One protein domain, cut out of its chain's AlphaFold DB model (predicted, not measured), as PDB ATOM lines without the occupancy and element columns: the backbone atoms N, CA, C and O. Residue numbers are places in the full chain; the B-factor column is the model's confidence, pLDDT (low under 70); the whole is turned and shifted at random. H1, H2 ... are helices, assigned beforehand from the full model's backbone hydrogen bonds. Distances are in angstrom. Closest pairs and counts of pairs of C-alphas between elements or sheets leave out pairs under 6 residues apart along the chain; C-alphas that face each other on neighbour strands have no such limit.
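AT A GLANCE: This is residues 47 to 169 of the 170 residues of the protein "AI-2E family transporter" of Rhodobacteraceae bacterium (UniProt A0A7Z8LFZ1). Four helices, H1 to H4, form an up-and-down bundle, each running against the one before; the long H4 runs past it, and residues 145 to 169, with H5, stick out as an arm. The 123 printed residues, with five named helices in the order H1 to H5 and no named strand, are all helix in class. The whole is extended, radius of gyration of the C-alphas 23.0 A, spanning 86 by 20 by 20 A.

IN THESE COORDINATES: H1, residues 47 to 69, begins at C-alpha 47 (38.804, 14.914, 27.708) and is 33.7 A long. H2 is residues 75 to 85; H3, 91 to 107; H4, 112 to 156, 66.0 A; H5, 158 to 167, ending at C-alpha 167 (10.791, 6.614, 46.602).

HOW THE PARTS SIT: Hairpin H1 and H2 touch, closest C-alphas Ala 64 and Gly 79, 4.1 A. H4 touches H3 with residues 115 to 126 alone, closest C-alphas Ile 115 and Ala 104, 5.9 A. Every O i to N i+4 pair is within hydrogen-bond range in H2 and H3, against 18 of 19 in H1, 40 of 41 in H4 and 4 of 6 in H5.

THE WHOLE: The printed part has no cut. Residues 154 to 155 and 157 to 169 have pLDDT under 70.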
ATOM      1  N   GLY A  47      38.943  15.155  29.144       81.25
ATOM      2  CA  GLY A  47      38.804  14.914  27.708       81.25
ATOM      3  C   GLY A  47      39.931  15.555  26.894       81.25
ATOM      4  O   GLY A  47      40.525  14.899  26.037       81.25
ATOM      5  N   TYR A  48      40.278  16.804  27.210       84.75
ATOM      6  CA  TYR A  48      41.376  17.522  26.559       84.75
ATOM      7  C   TYR A  48      42.741  16.870  26.819       84.75
ATOM      8  O   TYR A  48      43.481  16.592  25.874       84.75
ATOM      9  N   ILE A  49      43.052  16.565  28.083       86.31
ATOM     10  CA  ILE A  49      44.321  15.948  28.494       86.31
ATOM     11  C   ILE A  49      44.500  14.592  27.808       86.31
ATOM     12  O   ILE A  49      45.587  14.290  27.319       86.31
ATOM     13  N   ARG A  50      43.434  13.788  27.702       86.25
ATOM     14  CA  ARG A  50      43.495  12.486  27.025       86.25
ATOM     15  C   ARG A  50      43.794  12.620  25.531       86.25
ATOM     16  O   ARG A  50      44.576  11.834  25.006       86.25
ATOM     17  N   GLY A  51      43.209  13.615  24.862       83.31
ATOM     18  CA  GLY A  51      43.519  13.923  23.462       83.31
ATOM     19  C   GLY A  51      44.965  14.392  23.279       83.31
ATOM     20  O   GLY A  51      45.684  13.863  22.435       83.31
ATOM     21  N   GLN A  52      45.421  15.325  24.118       87.88
ATOM     22  CA  GLN A  52      46.788  15.853  24.063       87.88
ATOM     23  C   GLN A  52      47.856  14.808  24.384       87.88
ATOM     24  O   GLN A  52      48.908  14.806  23.751       87.88
ATOM     25  N   ALA A  53      47.591  13.879  25.302       88.75
ATOM     26  CA  ALA A  53      48.525  12.806  25.632       88.75
ATOM     27  C   ALA A  53      48.831  11.903  24.422       88.75
ATOM     28  O   ALA A  53      49.985  11.531  24.202       88.75
ATOM     29  N   ILE A  54      47.818  11.589  23.605       90.25
ATOM     30  CA  ILE A  54      47.997  10.803  22.374       90.25
ATOM     31  C   ILE A  54      48.830  11.593  21.364       90.25
ATOM     32  O   ILE A  54      49.798  11.067  20.820       90.25
ATOM     33  N   VAL A  55      48.499  12.868  21.154       89.38
ATOM     34  CA  VAL A  55      49.229  13.753  20.234       89.38
ATOM     35  C   VAL A  55      50.696  13.878  20.646       89.38
ATOM     36  O   VAL A  55      51.580  13.660  19.823       89.38
ATOM     37  N   CYS A  56      50.971  14.147  21.923       90.50
ATOM     38  CA  CYS A  56      52.335  14.250  22.441       90.50
ATOM     39  C   CYS A  56      53.116  12.947  22.259       90.50
ATOM     40  O   CYS A  56      54.276  12.982  21.862       90.50
ATOM     41  N   SER A  57      52.473  11.799  22.482       92.06
ATOM     42  CA  SER A  57      53.099  10.490  22.261       92.06
ATOM     43  C   SER A  57      53.474  10.284  20.788       92.06
ATOM     44  O   SER A  57      54.568   9.803  20.490       92.06
ATOM     45  N   ILE A  58      52.607  10.708  19.862       93.12
ATOM     46  CA  ILE A  58      52.875  10.671  18.417       93.12
ATOM     47  C   ILE A  58      54.045  11.596  18.061       93.12
ATOM     48  O   ILE A  58      54.966  11.158  17.374       93.12
ATOM     49  N   LEU A  59      54.055  12.844  18.545       92.31
ATOM     50  CA  LEU A  59      55.154  13.788  18.294       92.31
ATOM     51  C   LEU A  59      56.486  13.265  18.842       92.31
ATOM     52  O   LEU A  59      57.512  13.397  18.180       92.31
ATOM     53  N   MET A  60      56.474  12.642  20.021       93.25
ATOM     54  CA  MET A  60      57.667  12.064  20.637       93.25
ATOM     55  C   MET A  60      58.272  10.960  19.761       93.25
ATOM     56  O   MET A  60      59.474  10.972  19.495       93.25
ATOM     57  N   GLY A  61      57.436  10.053  19.247       94.75
ATOM     58  CA  GLY A  61      57.860   9.020  18.299       94.75
ATOM     59  C   GLY A  61      58.330   9.599  16.963       94.75
ATOM     60  O   GLY A  61      59.377   9.202  16.456       94.75
ATOM     61  N   TYR A  62      57.601  10.578  16.421       95.00
ATOM     62  CA  TYR A  62      57.947  11.261  15.173       95.00
ATOM     63  C   TYR A  62      59.325  11.925  15.246       95.00
ATOM     64  O   TYR A  62      60.159  11.688  14.372       95.00
ATOM     65  N   TYR A  63      59.594  12.722  16.286       93.81
ATOM     66  CA  TYR A  63      60.872  13.417  16.427       93.81
ATOM     67  C   TYR A  63      62.023  12.453  16.709       93.81
ATOM     68  O   TYR A  63      63.085  12.595  16.104       93.81
ATOM     69  N   ALA A  64      61.817  11.452  17.569       94.81
ATOM     70  CA  ALA A  64      62.838  10.447  17.852       94.81
ATOM     71  C   ALA A  64      63.218   9.652  16.594       94.81
ATOM     72  O   ALA A  64      64.402   9.493  16.311       94.81
ATOM     73  N   LEU A  65      62.233   9.203  15.807       96.19
ATOM     74  CA  LEU A  65      62.485   8.423  14.596       96.19
ATOM     75  C   LEU A  65      63.092   9.284  13.481       96.19
ATOM     76  O   LEU A  65      64.100   8.902  12.893       96.19
ATOM     77  N   SER A  66      62.524  10.463  13.219       94.56
ATOM     78  CA  SER A  66      62.953  11.326  12.110       94.56
ATOM     79  C   SER A  66      64.378  11.843  12.302       94.56
ATOM     80  O   SER A  66      65.181  11.787  11.374       94.56
ATOM     81  N   LEU A  67      64.737  12.284  13.514       91.94
ATOM     82  CA  LEU A  67      66.107  12.719  13.814       91.94
ATOM     83  C   LEU A  67      67.101  11.551  13.772       91.94
ATOM     84  O   LEU A  67      68.267  11.747  13.429       91.94
ATOM     85  N   SER A  68      66.647  10.335  14.094       93.12
ATOM     86  CA  SER A  68      67.497   9.143  14.062       93.12
ATOM     87  C   SER A  68      67.779   8.694  12.631       93.12
ATOM     88  O   SER A  68      68.892   8.260  12.352       93.12
ATOM     89  N   LEU A  69      66.818   8.855  11.714       93.44
ATOM     90  CA  LEU A  69      67.005   8.604  10.279       93.44
ATOM     91  C   LEU A  69      67.979   9.596   9.631       93.44
ATOM     92  O   LEU A  69      68.709   9.227   8.718       93.44
ATOM     93  N   VAL A  70      68.026  10.834  10.129       90.44
ATOM     94  CA  VAL A  70      69.018  11.846   9.722       90.44
ATOM     95  C   VAL A  70      70.429  11.515  10.241       90.44
ATOM     96  O   VAL A  70      71.408  12.081   9.768       90.44
ATOM     97  N   GLY A  71      70.560  10.577  11.185       87.12
ATOM     98  CA  GLY A  71      71.853  10.157  11.728       87.12
ATOM     99  C   GLY A  71      72.390  11.071  12.831       87.12
ATOM    100  O   GLY A  71      73.595  11.102  13.072       87.12
ATOM    101  N   LEU A  72      71.521  11.826  13.516       87.75
ATOM    102  CA  LEU A  72      71.947  12.676  14.626       87.75
ATOM    103  C   LEU A  72      72.384  11.800  15.828       87.75
ATOM    104  O   LEU A  72      71.586  10.986  16.299       87.75
ATOM    105  N   PRO A  73      73.596  11.974  16.392       86.25
ATOM    106  CA  PRO A  73      74.145  11.075  17.420       86.25
ATOM    107  C   PRO A  73      73.329  11.023  18.725       86.25
ATOM    108  O   PRO A  73      73.358  10.021  19.432       86.25
ATOM    109  N   PHE A  74      72.548  12.068  19.022       88.25
ATOM    110  CA  PHE A  74      71.655  12.138  20.188       88.25
ATOM    111  C   PHE A  74      70.170  12.215  19.802       88.25
ATOM    112  O   PHE A  74      69.354  12.733  20.564       88.25
ATOM    113  N   ALA A  75      69.806  11.704  18.621       90.31
ATOM    114  CA  ALA A  75      68.466  11.814  18.046       90.31
ATOM    115  C   ALA A  75      67.334  11.430  19.005       90.31
ATOM    116  O   ALA A  75      66.386  12.191  19.179       90.31
ATOM    117  N   ILE A  76      67.438  10.261  19.644       93.25
ATOM    118  CA  ILE A  76      66.383   9.739  20.518       93.25
ATOM    119  C   ILE A  76      66.209  10.645  21.740       93.25
ATOM    120  O   ILE A  76      65.090  11.030  22.060       93.25
ATOM    121  N   ALA A  77      67.308  11.035  22.392       93.31
ATOM    122  CA  ALA A  77      67.258  11.905  23.564       93.31
ATOM    123  C   ALA A  77      66.664  13.279  23.217       93.31
ATOM    124  O   ALA A  77      65.726  13.731  23.873       93.31
ATOM    125  N   VAL A  78      67.152  13.913  22.147       92.38
ATOM    126  CA  VAL A  78      66.665  15.223  21.686       92.38
ATOM    127  C   VAL A  78      65.199  15.145  21.260       92.38
ATOM    128  O   VAL A  78      64.414  16.022  21.620       92.38
ATOM    129  N   GLY A  79      64.809  14.092  20.541       92.12
ATOM    130  CA  GLY A  79      63.437  13.887  20.085       92.12
ATOM    131  C   GLY A  79      62.460  13.646  21.234       92.12
ATOM    132  O   GLY A  79      61.388  14.249  21.260       92.12
ATOM    133  N   VAL A  80      62.850  12.846  22.228       94.56
ATOM    134  CA  VAL A  80      62.043  12.605  23.433       94.56
ATOM    135  C   VAL A  80      61.888  13.879  24.257       94.56
ATOM    136  O   VAL A  80      60.771  14.217  24.635       94.56
ATOM    137  N   VAL A  81      62.973  14.625  24.487       93.25
ATOM    138  CA  VAL A  81      62.920  15.901  25.219       93.25
ATOM    139  C   VAL A  81      62.050  16.911  24.474       93.25
ATOM    140  O   VAL A  81      61.153  17.500  25.067       93.25
ATOM    141  N   THR A  82      62.242  17.061  23.163       92.12
ATOM    142  CA  THR A  82      61.423  17.941  22.311       92.12
ATOM    143  C   THR A  82      59.935  17.575  22.384       92.12
ATOM    144  O   THR A  82      59.084  18.446  22.581       92.12
ATOM    145  N   GLY A  83      59.607  16.285  22.262       89.94
ATOM    146  CA  GLY A  83      58.235  15.788  22.369       89.94
ATOM    147  C   GLY A  83      57.634  16.005  23.760       89.94
ATOM    148  O   GLY A  83      56.497  16.456  23.869       89.94
ATOM    149  N   ALA A  84      58.403  15.775  24.826       91.44
ATOM    150  CA  ALA A  84      57.955  15.966  26.204       91.44
ATOM    151  C   ALA A  84      57.687  17.442  26.543       91.44
ATOM    152  O   ALA A  84      56.689  17.757  27.187       91.44
ATOM    153  N   VAL A  85      58.520  18.371  26.060       90.88
ATOM    154  CA  VAL A  85      58.278  19.819  26.230       90.88
ATOM    155  C   VAL A  85      56.999  20.261  25.492       90.88
ATOM    156  O   VAL A  85      56.393  21.273  25.839       90.88
ATOM    157  N   SER A  86      56.521  19.471  24.527       87.50
ATOM    158  CA  SER A  86      55.302  19.754  23.758       87.50
ATOM    159  C   SER A  86      53.991  19.388  24.468       87.50
ATOM    160  O   SER A  86      52.929  19.606  23.892       87.50
ATOM    161  N   VAL A  87      54.031  18.921  25.726       84.00
ATOM    162  CA  VAL A  87      52.828  18.712  26.566       84.00
ATOM    163  C   VAL A  87      52.005  19.993  26.712       84.00
ATOM    164  O   VAL A  87      50.777  19.942  26.768       84.00
ATOM    165  N   ILE A  88      52.681  21.142  26.747       86.06
ATOM    166  CA  ILE A  88      52.046  22.453  26.662       86.06
ATOM    167  C   ILE A  88      52.234  22.926  25.214       86.06
ATOM    168  O   ILE A  88      53.327  23.404  24.870       86.06
ATOM    169  N   PRO A  89      51.213  22.780  24.343       75.50
ATOM    170  CA  PRO A  89      51.282  23.310  22.987       75.50
ATOM    171  C   PRO A  89      51.631  24.805  23.047       75.50
ATOM    172  O   PRO A  89      51.277  25.479  24.010       75.50
ATOM    173  N   TYR A  90      52.377  25.302  22.056       81.75
ATOM    174  CA  TYR A  90      53.088  26.598  22.021       81.75
ATOM    175  C   TYR A  90      54.458  26.631  22.706       81.75
ATOM    176  O   TYR A  90      55.428  27.029  22.060       81.75
ATOM    177  N   VAL A  91      54.585  26.191  23.961       87.25
ATOM    178  CA  VAL A  91      55.884  26.226  24.668       87.25
ATOM    179  C   VAL A  91      56.882  25.273  24.002       87.25
ATOM    180  O   VAL A  91      58.021  25.655  23.723       87.25
ATOM    181  N   GLY A  92      56.426  24.067  23.655       84.81
ATOM    182  CA  GLY A  92      57.225  23.076  22.929       84.81
ATOM    183  C   GLY A  92      57.713  23.536  21.561       84.81
ATOM    184  O   GLY A  92      58.837  23.216  21.188       84.81
ATOM    185  N   MET A  93      56.927  24.344  20.845       86.50
ATOM    186  CA  MET A  93      57.309  24.837  19.519       86.50
ATOM    187  C   MET A  93      58.572  25.690  19.589       86.50
ATOM    188  O   MET A  93      59.497  25.480  18.809       86.50
ATOM    189  N   PHE A  94      58.627  26.628  20.532       90.00
ATOM    190  CA  PHE A  94      59.789  27.496  20.672       90.00
ATOM    191  C   PHE A  94      60.954  26.749  21.304       90.00
ATOM    192  O   PHE A  94      62.023  26.672  20.711       90.00
ATOM    193  N   ILE A  95      60.746  26.134  22.468       92.12
ATOM    194  CA  ILE A  95      61.844  25.518  23.219       92.12
ATOM    195  C   ILE A  95      62.410  24.306  22.474       92.12
ATOM    196  O   ILE A  95      63.624  24.182  22.332       92.12
ATOM    197  N   GLY A  96      61.545  23.428  21.968       90.69
ATOM    198  CA  GLY A  96      61.949  22.213  21.268       90.69
ATOM    199  C   GLY A  96      62.653  22.508  19.948       90.69
ATOM    200  O   GLY A  96      63.712  21.942  19.680       90.69
ATOM    201  N   THR A  97      62.115  23.433  19.145       91.75
ATOM    202  CA  THR A  97      62.744  23.821  17.875       91.75
ATOM    203  C   THR A  97      64.049  24.565  18.104       91.75
ATOM    204  O   THR A  97      65.027  24.269  17.426       91.75
ATOM    205  N   SER A  98      64.121  25.474  19.082       93.00
ATOM    206  CA  SER A  98      65.378  26.143  19.433       93.00
ATOM    207  C   SER A  98      66.439  25.149  19.907       93.00
ATOM    208  O   SER A  98      67.586  25.245  19.475       93.00
ATOM    209  N   LEU A  99      66.062  24.170  20.734       91.88
ATOM    210  CA  LEU A  99      66.970  23.128  21.210       91.88
ATOM    211  C   LEU A  99      67.488  22.265  20.050       91.88
ATOM    212  O   LEU A  99      68.697  22.120  19.883       91.88
ATOM    213  N   GLY A 100      66.591  21.724  19.223       90.88
ATOM    214  CA  GLY A 100      66.962  20.869  18.094       90.88
ATOM    215  C   GLY A 100      67.757  21.601  17.019       90.88
ATOM    216  O   GLY A 100      68.744  21.071  16.512       90.88
ATOM    217  N   MET A 101      67.376  22.843  16.716       92.62
ATOM    218  CA  MET A 101      68.096  23.687  15.768       92.62
ATOM    219  C   MET A 101      69.498  24.028  16.281       92.62
ATOM    220  O   MET A 101      70.458  23.934  15.523       92.62
ATOM    221  N   GLY A 102      69.645  24.358  17.568       93.44
ATOM    222  CA  GLY A 102      70.953  24.614  18.176       93.44
ATOM    223  C   GLY A 102      71.886  23.406  18.078       93.44
ATOM    224  O   GLY A 102      73.043  23.549  17.682       93.44
ATOM    225  N   VAL A 103      71.369  22.204  18.356       91.88
ATOM    226  CA  VAL A 103      72.133  20.954  18.218       91.88
ATOM    227  C   VAL A 103      72.518  20.688  16.760       91.88
ATOM    228  O   VAL A 103      73.658  20.318  16.491       91.88
ATOM    229  N   ALA A 104      71.607  20.897  15.807       90.69
ATOM    230  CA  ALA A 104      71.880  20.670  14.388       90.69
ATOM    231  C   ALA A 104      72.919  21.647  13.821       90.69
ATOM    232  O   ALA A 104      73.813  21.220  13.095       90.69
ATOM    233  N   LEU A 105      72.836  22.931  14.182       91.81
ATOM    234  CA  LEU A 105      73.811  23.950  13.781       91.81
ATOM    235  C   LEU A 105      75.207  23.638  14.323       91.81
ATOM    236  O   LEU A 105      76.193  23.789  13.606       91.81
ATOM    237  N   TRP A 106      75.285  23.174  15.572       92.62
ATOM    238  CA  TRP A 106      76.550  22.773  16.180       92.62
ATOM    239  C   TRP A 106      77.149  21.537  15.500       92.62
ATOM    240  O   TRP A 106      78.351  21.478  15.256       92.62
ATOM    241  N   GLN A 107      76.311  20.550  15.182       88.38
ATOM    242  CA  GLN A 107      76.757  19.264  14.650       88.38
ATOM    243  C   GLN A 107      77.106  19.314  13.155       88.38
ATOM    244  O   GLN A 107      78.078  18.692  12.733       88.38
ATOM    245  N   PHE A 108      76.319  20.026  12.347       86.44
ATOM    246  CA  PHE A 108      76.392  19.999  10.881       86.44
ATOM    247  C   PHE A 108      76.929  21.303  10.277       86.44
ATOM    248  O   PHE A 108      76.576  21.637   9.149       86.44
ATOM    249  N   TRP A 109      77.798  22.035  10.989       82.12
ATOM    250  CA  TRP A 109      78.335  23.339  10.550       82.12
ATOM    251  C   TRP A 109      78.832  23.333   9.084       82.12
ATOM    252  O   TRP A 109      78.677  24.328   8.380       82.12
ATOM    253  N   GLY A 110      79.392  22.218   8.599       83.50
ATOM    254  CA  GLY A 110      79.939  22.085   7.240       83.50
ATOM    255  C   GLY A 110      78.968  21.654   6.131       83.50
ATOM    256  O   GLY A 110      79.317  21.816   4.966       83.50
ATOM    257  N   ASP A 111      77.771  21.146   6.452       88.12
ATOM    258  CA  ASP A 111      76.829  20.577   5.472       88.12
ATOM    259  C   ASP A 111      75.407  21.153   5.638       88.12
ATOM    260  O   ASP A 111      74.566  20.589   6.352       88.12
ATOM    261  N   PRO A 112      75.073  22.249   4.927       88.25
ATOM    262  CA  PRO A 112      73.768  22.905   5.033       88.25
ATOM    263  C   PRO A 112      72.576  22.004   4.679       88.25
ATOM    264  O   PRO A 112      71.468  22.236   5.162       88.25
ATOM    265  N   GLY A 113      72.788  20.970   3.857       92.06
ATOM    266  CA  GLY A 113      71.737  20.034   3.451       92.06
ATOM    267  C   GLY A 113      71.120  19.278   4.630       92.06
ATOM    268  O   GLY A 113      69.898  19.161   4.721       92.06
ATOM    269  N   TRP A 114      71.943  18.836   5.584       89.81
ATOM    270  CA  TRP A 114      71.465  18.128   6.773       89.81
ATOM    271  C   TRP A 114      70.783  19.067   7.769       89.81
ATOM    272  O   TRP A 114      69.758  18.708   8.349       89.81
ATOM    273  N   ILE A 115      71.273  20.305   7.902       91.38
ATOM    274  CA  ILE A 115      70.608  21.344   8.705       91.38
ATOM    275  C   ILE A 115      69.214  21.632   8.137       91.38
ATOM    276  O   ILE A 115      68.239  21.673   8.888       91.38
ATOM    277  N   ALA A 116      69.093  21.773   6.812       92.50
ATOM    278  CA  ALA A 116      67.810  21.978   6.147       92.50
ATOM    279  C   ALA A 116      66.857  20.787   6.340       92.50
ATOM    280  O   ALA A 116      65.664  20.994   6.562       92.50
ATOM    281  N   ALA A 117      67.367  19.551   6.331       92.88
ATOM    282  CA  ALA A 117      66.569  18.361   6.626       92.88
ATOM    283  C   ALA A 117      66.021  18.374   8.066       92.88
ATOM    284  O   ALA A 117      64.827  18.152   8.272       92.88
ATOM    285  N   VAL A 118      66.852  18.707   9.063       93.19
ATOM    286  CA  VAL A 118      66.400  18.856  10.459       93.19
ATOM    287  C   VAL A 118      65.382  19.991  10.586       93.19
ATOM    288  O   VAL A 118      64.341  19.817  11.220       93.19
ATOM    289  N   ALA A 119      65.634  21.131   9.940       94.06
ATOM    290  CA  ALA A 119      64.711  22.260   9.910       94.06
ATOM    291  C   ALA A 119      63.346  21.866   9.322       94.06
ATOM    292  O   ALA A 119      62.313  22.216   9.889       94.06
ATOM    293  N   ALA A 120      63.331  21.092   8.233       94.75
ATOM    294  CA  ALA A 120      62.109  20.598   7.608       94.75
ATOM    295  C   ALA A 120      61.329  19.649   8.532       94.75
ATOM    296  O   ALA A 120      60.111  19.791   8.668       94.75
ATOM    297  N   ILE A 121      62.016  18.736   9.229       94.81
ATOM    298  CA  ILE A 121      61.404  17.834  10.220       94.81
ATOM    299  C   ILE A 121      60.740  18.636  11.344       94.81
ATOM    300  O   ILE A 121      59.594  18.352  11.710       94.81
ATOM    301  N   TYR A 122      61.433  19.648  11.876       93.75
ATOM    302  CA  TYR A 122      60.906  20.524  12.923       93.75
ATOM    303  C   TYR A 122      59.755  21.403  12.447       93.75
ATOM    304  O   TYR A 122      58.773  21.532  13.178       93.75
ATOM    305  N   ALA A 123      59.827  21.944  11.232       93.94
ATOM    306  CA  ALA A 123      58.746  22.715  10.633       93.94
ATOM    307  C   ALA A 123      57.483  21.861  10.472       93.94
ATOM    308  O   ALA A 123      56.403  22.267  10.903       93.94
ATOM    309  N   PHE A 124      57.617  20.646   9.934       93.44
ATOM    310  CA  PHE A 124      56.489  19.737   9.756       93.44
ATOM    311  C   PHE A 124      55.878  19.305  11.097       93.44
ATOM    312  O   PHE A 124      54.665  19.405  11.283       93.44
ATOM    313  N   GLY A 125      56.709  18.904  12.065       91.31
ATOM    314  CA  GLY A 125      56.239  18.526  13.402       91.31
ATOM    315  C   GLY A 125      55.572  19.686  14.150       91.31
ATOM    316  O   GLY A 125      54.560  19.486  14.819       91.31
ATOM    317  N   THR A 126      56.066  20.912  13.961       90.81
ATOM    318  CA  THR A 126      55.471  22.135  14.518       90.81
ATOM    319  C   THR A 126      54.087  22.402  13.939       90.81
ATOM    320  O   THR A 126      53.139  22.637  14.687       90.81
ATOM    321  N   VAL A 127      53.942  22.339  12.612       90.94
ATOM    322  CA  VAL A 127      52.647  22.535  11.943       90.94
ATOM    323  C   VAL A 127      51.649  21.474  12.398       90.94
ATOM    324  O   VAL A 127      50.516  21.807  12.746       90.94
ATOM    325  N   PHE A 128      52.079  20.214  12.460       89.31
ATOM    326  CA  PHE A 128      51.246  19.115  12.929       89.31
ATOM    327  C   PHE A 128      50.825  19.292  14.398       89.31
ATOM    328  O   PHE A 128      49.643  19.166  14.715       89.31
ATOM    329  N   GLY A 129      51.756  19.655  15.286       87.56
ATOM    330  CA  GLY A 129      51.473  19.934  16.696       87.56
ATOM    331  C   GLY A 129      50.494  21.095  16.889       87.56
ATOM    332  O   GLY A 129      49.541  20.979  17.659       87.56
ATOM    333  N   CYS A 130      50.666  22.187  16.138       86.88
ATOM    334  CA  CYS A 130      49.739  23.318  16.136       86.88
ATOM    335  C   CYS A 130      48.344  22.913  15.643       86.88
ATOM    336  O   CYS A 130      47.353  23.216  16.304       86.88
ATOM    337  N   ALA A 131      48.248  22.192  14.523       86.31
ATOM    338  CA  ALA A 131      46.970  21.730  13.987       86.31
ATOM    339  C   ALA A 131      46.242  20.799  14.973       86.31
ATOM    340  O   ALA A 131      45.051  20.973  15.231       86.31
ATOM    341  N   ALA A 132      46.958  19.855  15.585       82.75
ATOM    342  CA  ALA A 132      46.396  18.936  16.568       82.75
ATOM    343  C   ALA A 132      45.921  19.662  17.839       82.75
ATOM    344  O   ALA A 132      44.838  19.372  18.352       82.75
ATOM    345  N   ALA A 133      46.681  20.646  18.324       82.56
ATOM    346  CA  ALA A 133      46.284  21.475  19.459       82.56
ATOM    347  C   ALA A 133      45.025  22.307  19.168       82.56
ATOM    348  O   ALA A 133      44.107  22.338  19.993       82.56
ATOM    349  N   LEU A 134      44.950  22.911  17.976       83.44
ATOM    350  CA  LEU A 134      43.794  23.683  17.517       83.44
ATOM    351  C   LEU A 134      42.536  22.827  17.356       83.44
ATOM    352  O   LEU A 134      41.444  23.340  17.564       83.44
ATOM    353  N   MET A 135      42.668  21.543  17.013       81.62
ATOM    354  CA  MET A 135      41.534  20.615  16.897       81.62
ATOM    355  C   MET A 135      41.113  20.009  18.245       81.62
ATOM    356  O   MET A 135      39.933  19.746  18.468       81.62
ATOM    357  N   ALA A 136      42.043  19.825  19.183       81.25
ATOM    358  CA  ALA A 136      41.741  19.252  20.494       81.25
ATOM    359  C   ALA A 136      40.884  20.173  21.383       81.25
ATOM    360  O   ALA A 136      40.013  19.693  22.108       81.25
ATOM    361  N   ALA A 137      41.106  21.489  21.323       77.25
ATOM    362  CA  ALA A 137      40.338  22.472  22.090       77.25
ATOM    363  C   ALA A 137      38.827  22.503  21.740       77.25
ATOM    364  O   ALA A 137      38.011  22.370  22.657       77.25
ATOM    365  N   PRO A 138      38.406  22.613  20.461       79.81
ATOM    366  CA  PRO A 138      36.992  22.591  20.100       79.81
ATOM    367  C   PRO A 138      36.353  21.227  20.362       79.81
ATOM    368  O   PRO A 138      35.212  21.187  20.805       79.81
ATOM    369  N   LEU A 139      37.073  20.113  20.175       77.56
ATOM    370  CA  LEU A 139      36.548  18.781  20.502       77.56
ATOM    371  C   LEU A 139      36.220  18.642  21.995       77.56
ATOM    372  O   LEU A 139      35.149  18.141  22.339       77.56
ATOM    373  N   ALA A 140      37.095  19.129  22.879       78.38
ATOM    374  CA  ALA A 140      36.833  19.139  24.317       78.38
ATOM    375  C   ALA A 140      35.630  20.031  24.674       78.38
ATOM    376  O   ALA A 140      34.780  19.632  25.473       78.38
ATOM    377  N   ALA A 141      35.510  21.202  24.037       78.12
ATOM    378  CA  ALA A 141      34.372  22.102  24.227       78.12
ATOM    379  C   ALA A 141      33.044  21.482  23.748       78.12
ATOM    380  O   ALA A 141      32.051  21.508  24.478       78.12
ATOM    381  N   ILE A 142      33.027  20.867  22.560       80.06
ATOM    382  CA  ILE A 142      31.851  20.188  21.995       80.06
ATOM    383  C   ILE A 142      31.435  19.016  22.887       80.06
ATOM    384  O   ILE A 142      30.253  18.881  23.198       80.06
ATOM    385  N   ALA A 143      32.382  18.200  23.358       79.44
ATOM    386  CA  ALA A 143      32.091  17.098  24.274       79.44
ATOM    387  C   ALA A 143      31.449  17.588  25.585       79.44
ATOM    388  O   ALA A 143      30.481  16.989  26.056       79.44
ATOM    389  N   GLY A 144      31.929  18.706  26.142       75.25
ATOM    390  CA  GLY A 144      31.329  19.339  27.320       75.25
ATOM    391  C   GLY A 144      29.892  19.821  27.077       75.25
ATOM    392  O   GLY A 144      29.012  19.592  27.911       75.25
ATOM    393  N   VAL A 145      29.626  20.430  25.917       79.44
ATOM    394  CA  VAL A 145      28.279  20.872  25.507       79.44
ATOM    395  C   VAL A 145      27.333  19.686  25.304       79.44
ATOM    396  O   VAL A 145      26.207  19.713  25.806       79.44
ATOM    397  N   VAL A 146      27.787  18.635  24.618       80.69
ATOM    398  CA  VAL A 146      27.012  17.405  24.402       80.69
ATOM    399  C   VAL A 146      26.704  16.734  25.735       80.69
ATOM    400  O   VAL A 146      25.564  16.340  25.959       80.69
ATOM    401  N   MET A 147      27.666  16.658  26.657       73.12
ATOM    402  CA  MET A 147      27.439  16.073  27.979       73.12
ATOM    403  C   MET A 147      26.371  16.840  28.767       73.12
ATOM    404  O   MET A 147      25.496  16.213  29.362       73.12
ATOM    405  N   ARG A 148      26.389  18.180  28.732       76.62
ATOM    406  CA  ARG A 148      25.332  19.010  29.341       76.62
ATOM    407  C   ARG A 148      23.966  18.723  28.715       76.62
ATOM    408  O   ARG A 148      23.019  18.444  29.439       76.62
ATOM    409  N   HIS A 149      23.893  18.670  27.386       78.25
ATOM    410  CA  HIS A 149      22.654  18.338  26.676       78.25
ATOM    411  C   HIS A 149      22.135  16.927  26.981       78.25
ATOM    412  O   HIS A 149      20.927  16.728  27.108       78.25
ATOM    413  N   LEU A 150      23.024  15.939  27.102       71.56
ATOM    414  CA  LEU A 150      22.653  14.569  27.449       71.56
ATOM    415  C   LEU A 150      22.149  14.483  28.891       71.56
ATOM    416  O   LEU A 150      21.132  13.840  29.125       71.56
ATOM    417  N   ILE A 151      22.791  15.164  29.842       72.94
ATOM    418  CA  ILE A 151      22.332  15.227  31.239       72.94
ATOM    419  C   ILE A 151      20.937  15.860  31.322       72.94
ATOM    420  O   ILE A 151      20.061  15.312  31.990       72.94
ATOM    421  N   ASP A 152      20.702  16.955  30.599       74.00
ATOM    422  CA  ASP A 152      19.395  17.618  30.576       74.00
ATOM    423  C   ASP A 152      18.317  16.726  29.939       74.00
ATOM    424  O   ASP A 152      17.204  16.626  30.458       74.00
ATOM    425  N   ARG A 153      18.655  15.986  28.871       71.19
ATOM    426  CA  ARG A 153      17.766  14.988  28.248       71.19
ATOM    427  C   ARG A 153      17.465  13.804  29.170       71.19
ATOM    428  O   ARG A 153      16.325  13.351  29.184       71.19
ATOM    429  N   TYR A 154      18.438  13.335  29.951       63.62
ATOM    430  CA  TYR A 154      18.250  12.262  30.936       63.62
ATOM    431  C   TYR A 154      17.420  12.701  32.148       63.62
ATOM    432  O   TYR A 154      16.701  11.894  32.726       63.62
ATOM    433  N   ARG A 155      17.494  13.978  32.541       67.69
ATOM    434  CA  ARG A 155      16.691  14.530  33.644       67.69
ATOM    435  C   ARG A 155      15.253  14.846  33.219       67.69
ATOM    436  O   ARG A 155      14.353  14.855  34.058       67.69
ATOM    437  N   ALA A 156      15.050  15.117  31.931       72.50
ATOM    438  CA  ALA A 156      13.744  15.368  31.329       72.50
ATOM    439  C   ALA A 156      13.009  14.087  30.896       72.50
ATOM    440  O   ALA A 156      11.783  14.114  30.782       72.50
ATOM    441  N   SER A 157      13.714  12.978  30.650       57.66
ATOM    442  CA  SER A 157      13.071  11.695  30.369       57.66
ATOM    443  C   SER A 157      12.416  11.150  31.642       57.66
ATOM    444  O   SER A 157      12.986  11.163  32.733       57.66
ATOM    445  N   ALA A 158      11.172  10.695  31.499       63.56
ATOM    446  CA  ALA A 158      10.258  10.365  32.591       63.56
ATOM    447  C   ALA A 158      10.800   9.344  33.616       63.56
ATOM    448  O   ALA A 158      10.305   9.304  34.733       63.56
ATOM    449  N   LEU A 159      11.864   8.601  33.289       60.78
ATOM    450  CA  LEU A 159      12.496   7.591  34.143       60.78
ATOM    451  C   LEU A 159      13.170   8.164  35.413       60.78
ATOM    452  O   LEU A 159      13.191   7.489  36.437       60.78
ATOM    453  N   TYR A 160      13.698   9.402  35.381       62.41
ATOM    454  CA  TYR A 160      14.255  10.054  36.586       62.41
ATOM    455  C   TYR A 160      13.152  10.569  37.523       62.41
ATOM    456  O   TYR A 160      13.276  10.469  38.740       62.41
ATOM    457  N   LYS A 161      12.067  11.120  36.961       63.50
ATOM    458  CA  LYS A 161      10.937  11.637  37.750       63.50
ATOM    459  C   LYS A 161      10.134  10.514  38.408       63.50
ATOM    460  O   LYS A 161       9.758  10.664  39.561       63.50
ATOM    461  N   ASP A 162       9.960   9.388  37.721       63.50
ATOM    462  CA  ASP A 162       9.157   8.263  38.212       63.50
ATOM    463  C   ASP A 162       9.800   7.562  39.425       63.50
ATOM    464  O   ASP A 162       9.123   7.215  40.385       63.50
ATOM    465  N   GLN A 163      11.132   7.434  39.460       59.69
ATOM    466  CA  GLN A 163      11.844   6.852  40.610       59.69
ATOM    467  C   GLN A 163      11.793   7.739  41.867       59.69
ATOM    468  O   GLN A 163      11.649   7.217  42.968       59.69
ATOM    469  N   VAL A 164      11.862   9.068  41.724       58.94
ATOM    470  CA  VAL A 164      11.715   9.998  42.864       58.94
ATOM    471  C   VAL A 164      10.271  10.017  43.383       58.94
ATOM    472  O   VAL A 164      10.055  10.148  44.585       58.94
ATOM    473  N   GLU A 165       9.284   9.858  42.501       67.12
ATOM    474  CA  GLU A 165       7.864   9.812  42.869       67.12
ATOM    475  C   GLU A 165       7.460   8.482  43.541       67.12
ATOM    476  O   GLU A 165       6.546   8.457  44.366       67.12
ATOM    477  N   ILE A 166       8.173   7.385  43.255       59.66
ATOM    478  CA  ILE A 166       8.002   6.081  43.921       59.66
ATOM    479  C   ILE A 166       8.752   6.029  45.270       59.66
ATOM    480  O   ILE A 166       8.182   5.549  46.245       59.66
ATOM    481  N   GLU A 167       9.979   6.563  45.361       68.88
ATOM    482  CA  GLU A 167      10.791   6.614  46.602       68.88
ATOM    483  C   GLU A 167      10.211   7.580  47.659       68.88
ATOM    484  O   GLU A 167      10.475   7.450  48.852       68.88
ATOM    485  N   GLY A 168       9.400   8.558  47.238       57.66
ATOM    486  CA  GLY A 168       8.703   9.507  48.116       57.66
ATOM    487  C   GLY A 168       7.326   9.049  48.612       57.66
ATOM    488  O   GLY A 168       6.626   9.836  49.255       57.66
ATOM    489  N   ARG A 169       6.899   7.818  48.304       50.78
ATOM    490  CA  ARG A 169       5.627   7.267  48.784       50.78
ATOM    491  C   ARG A 169       5.825   6.699  50.206       50.78
ATOM    492  O   ARG A 169       6.656   5.805  50.349       50.78
TER     493      ARG A 169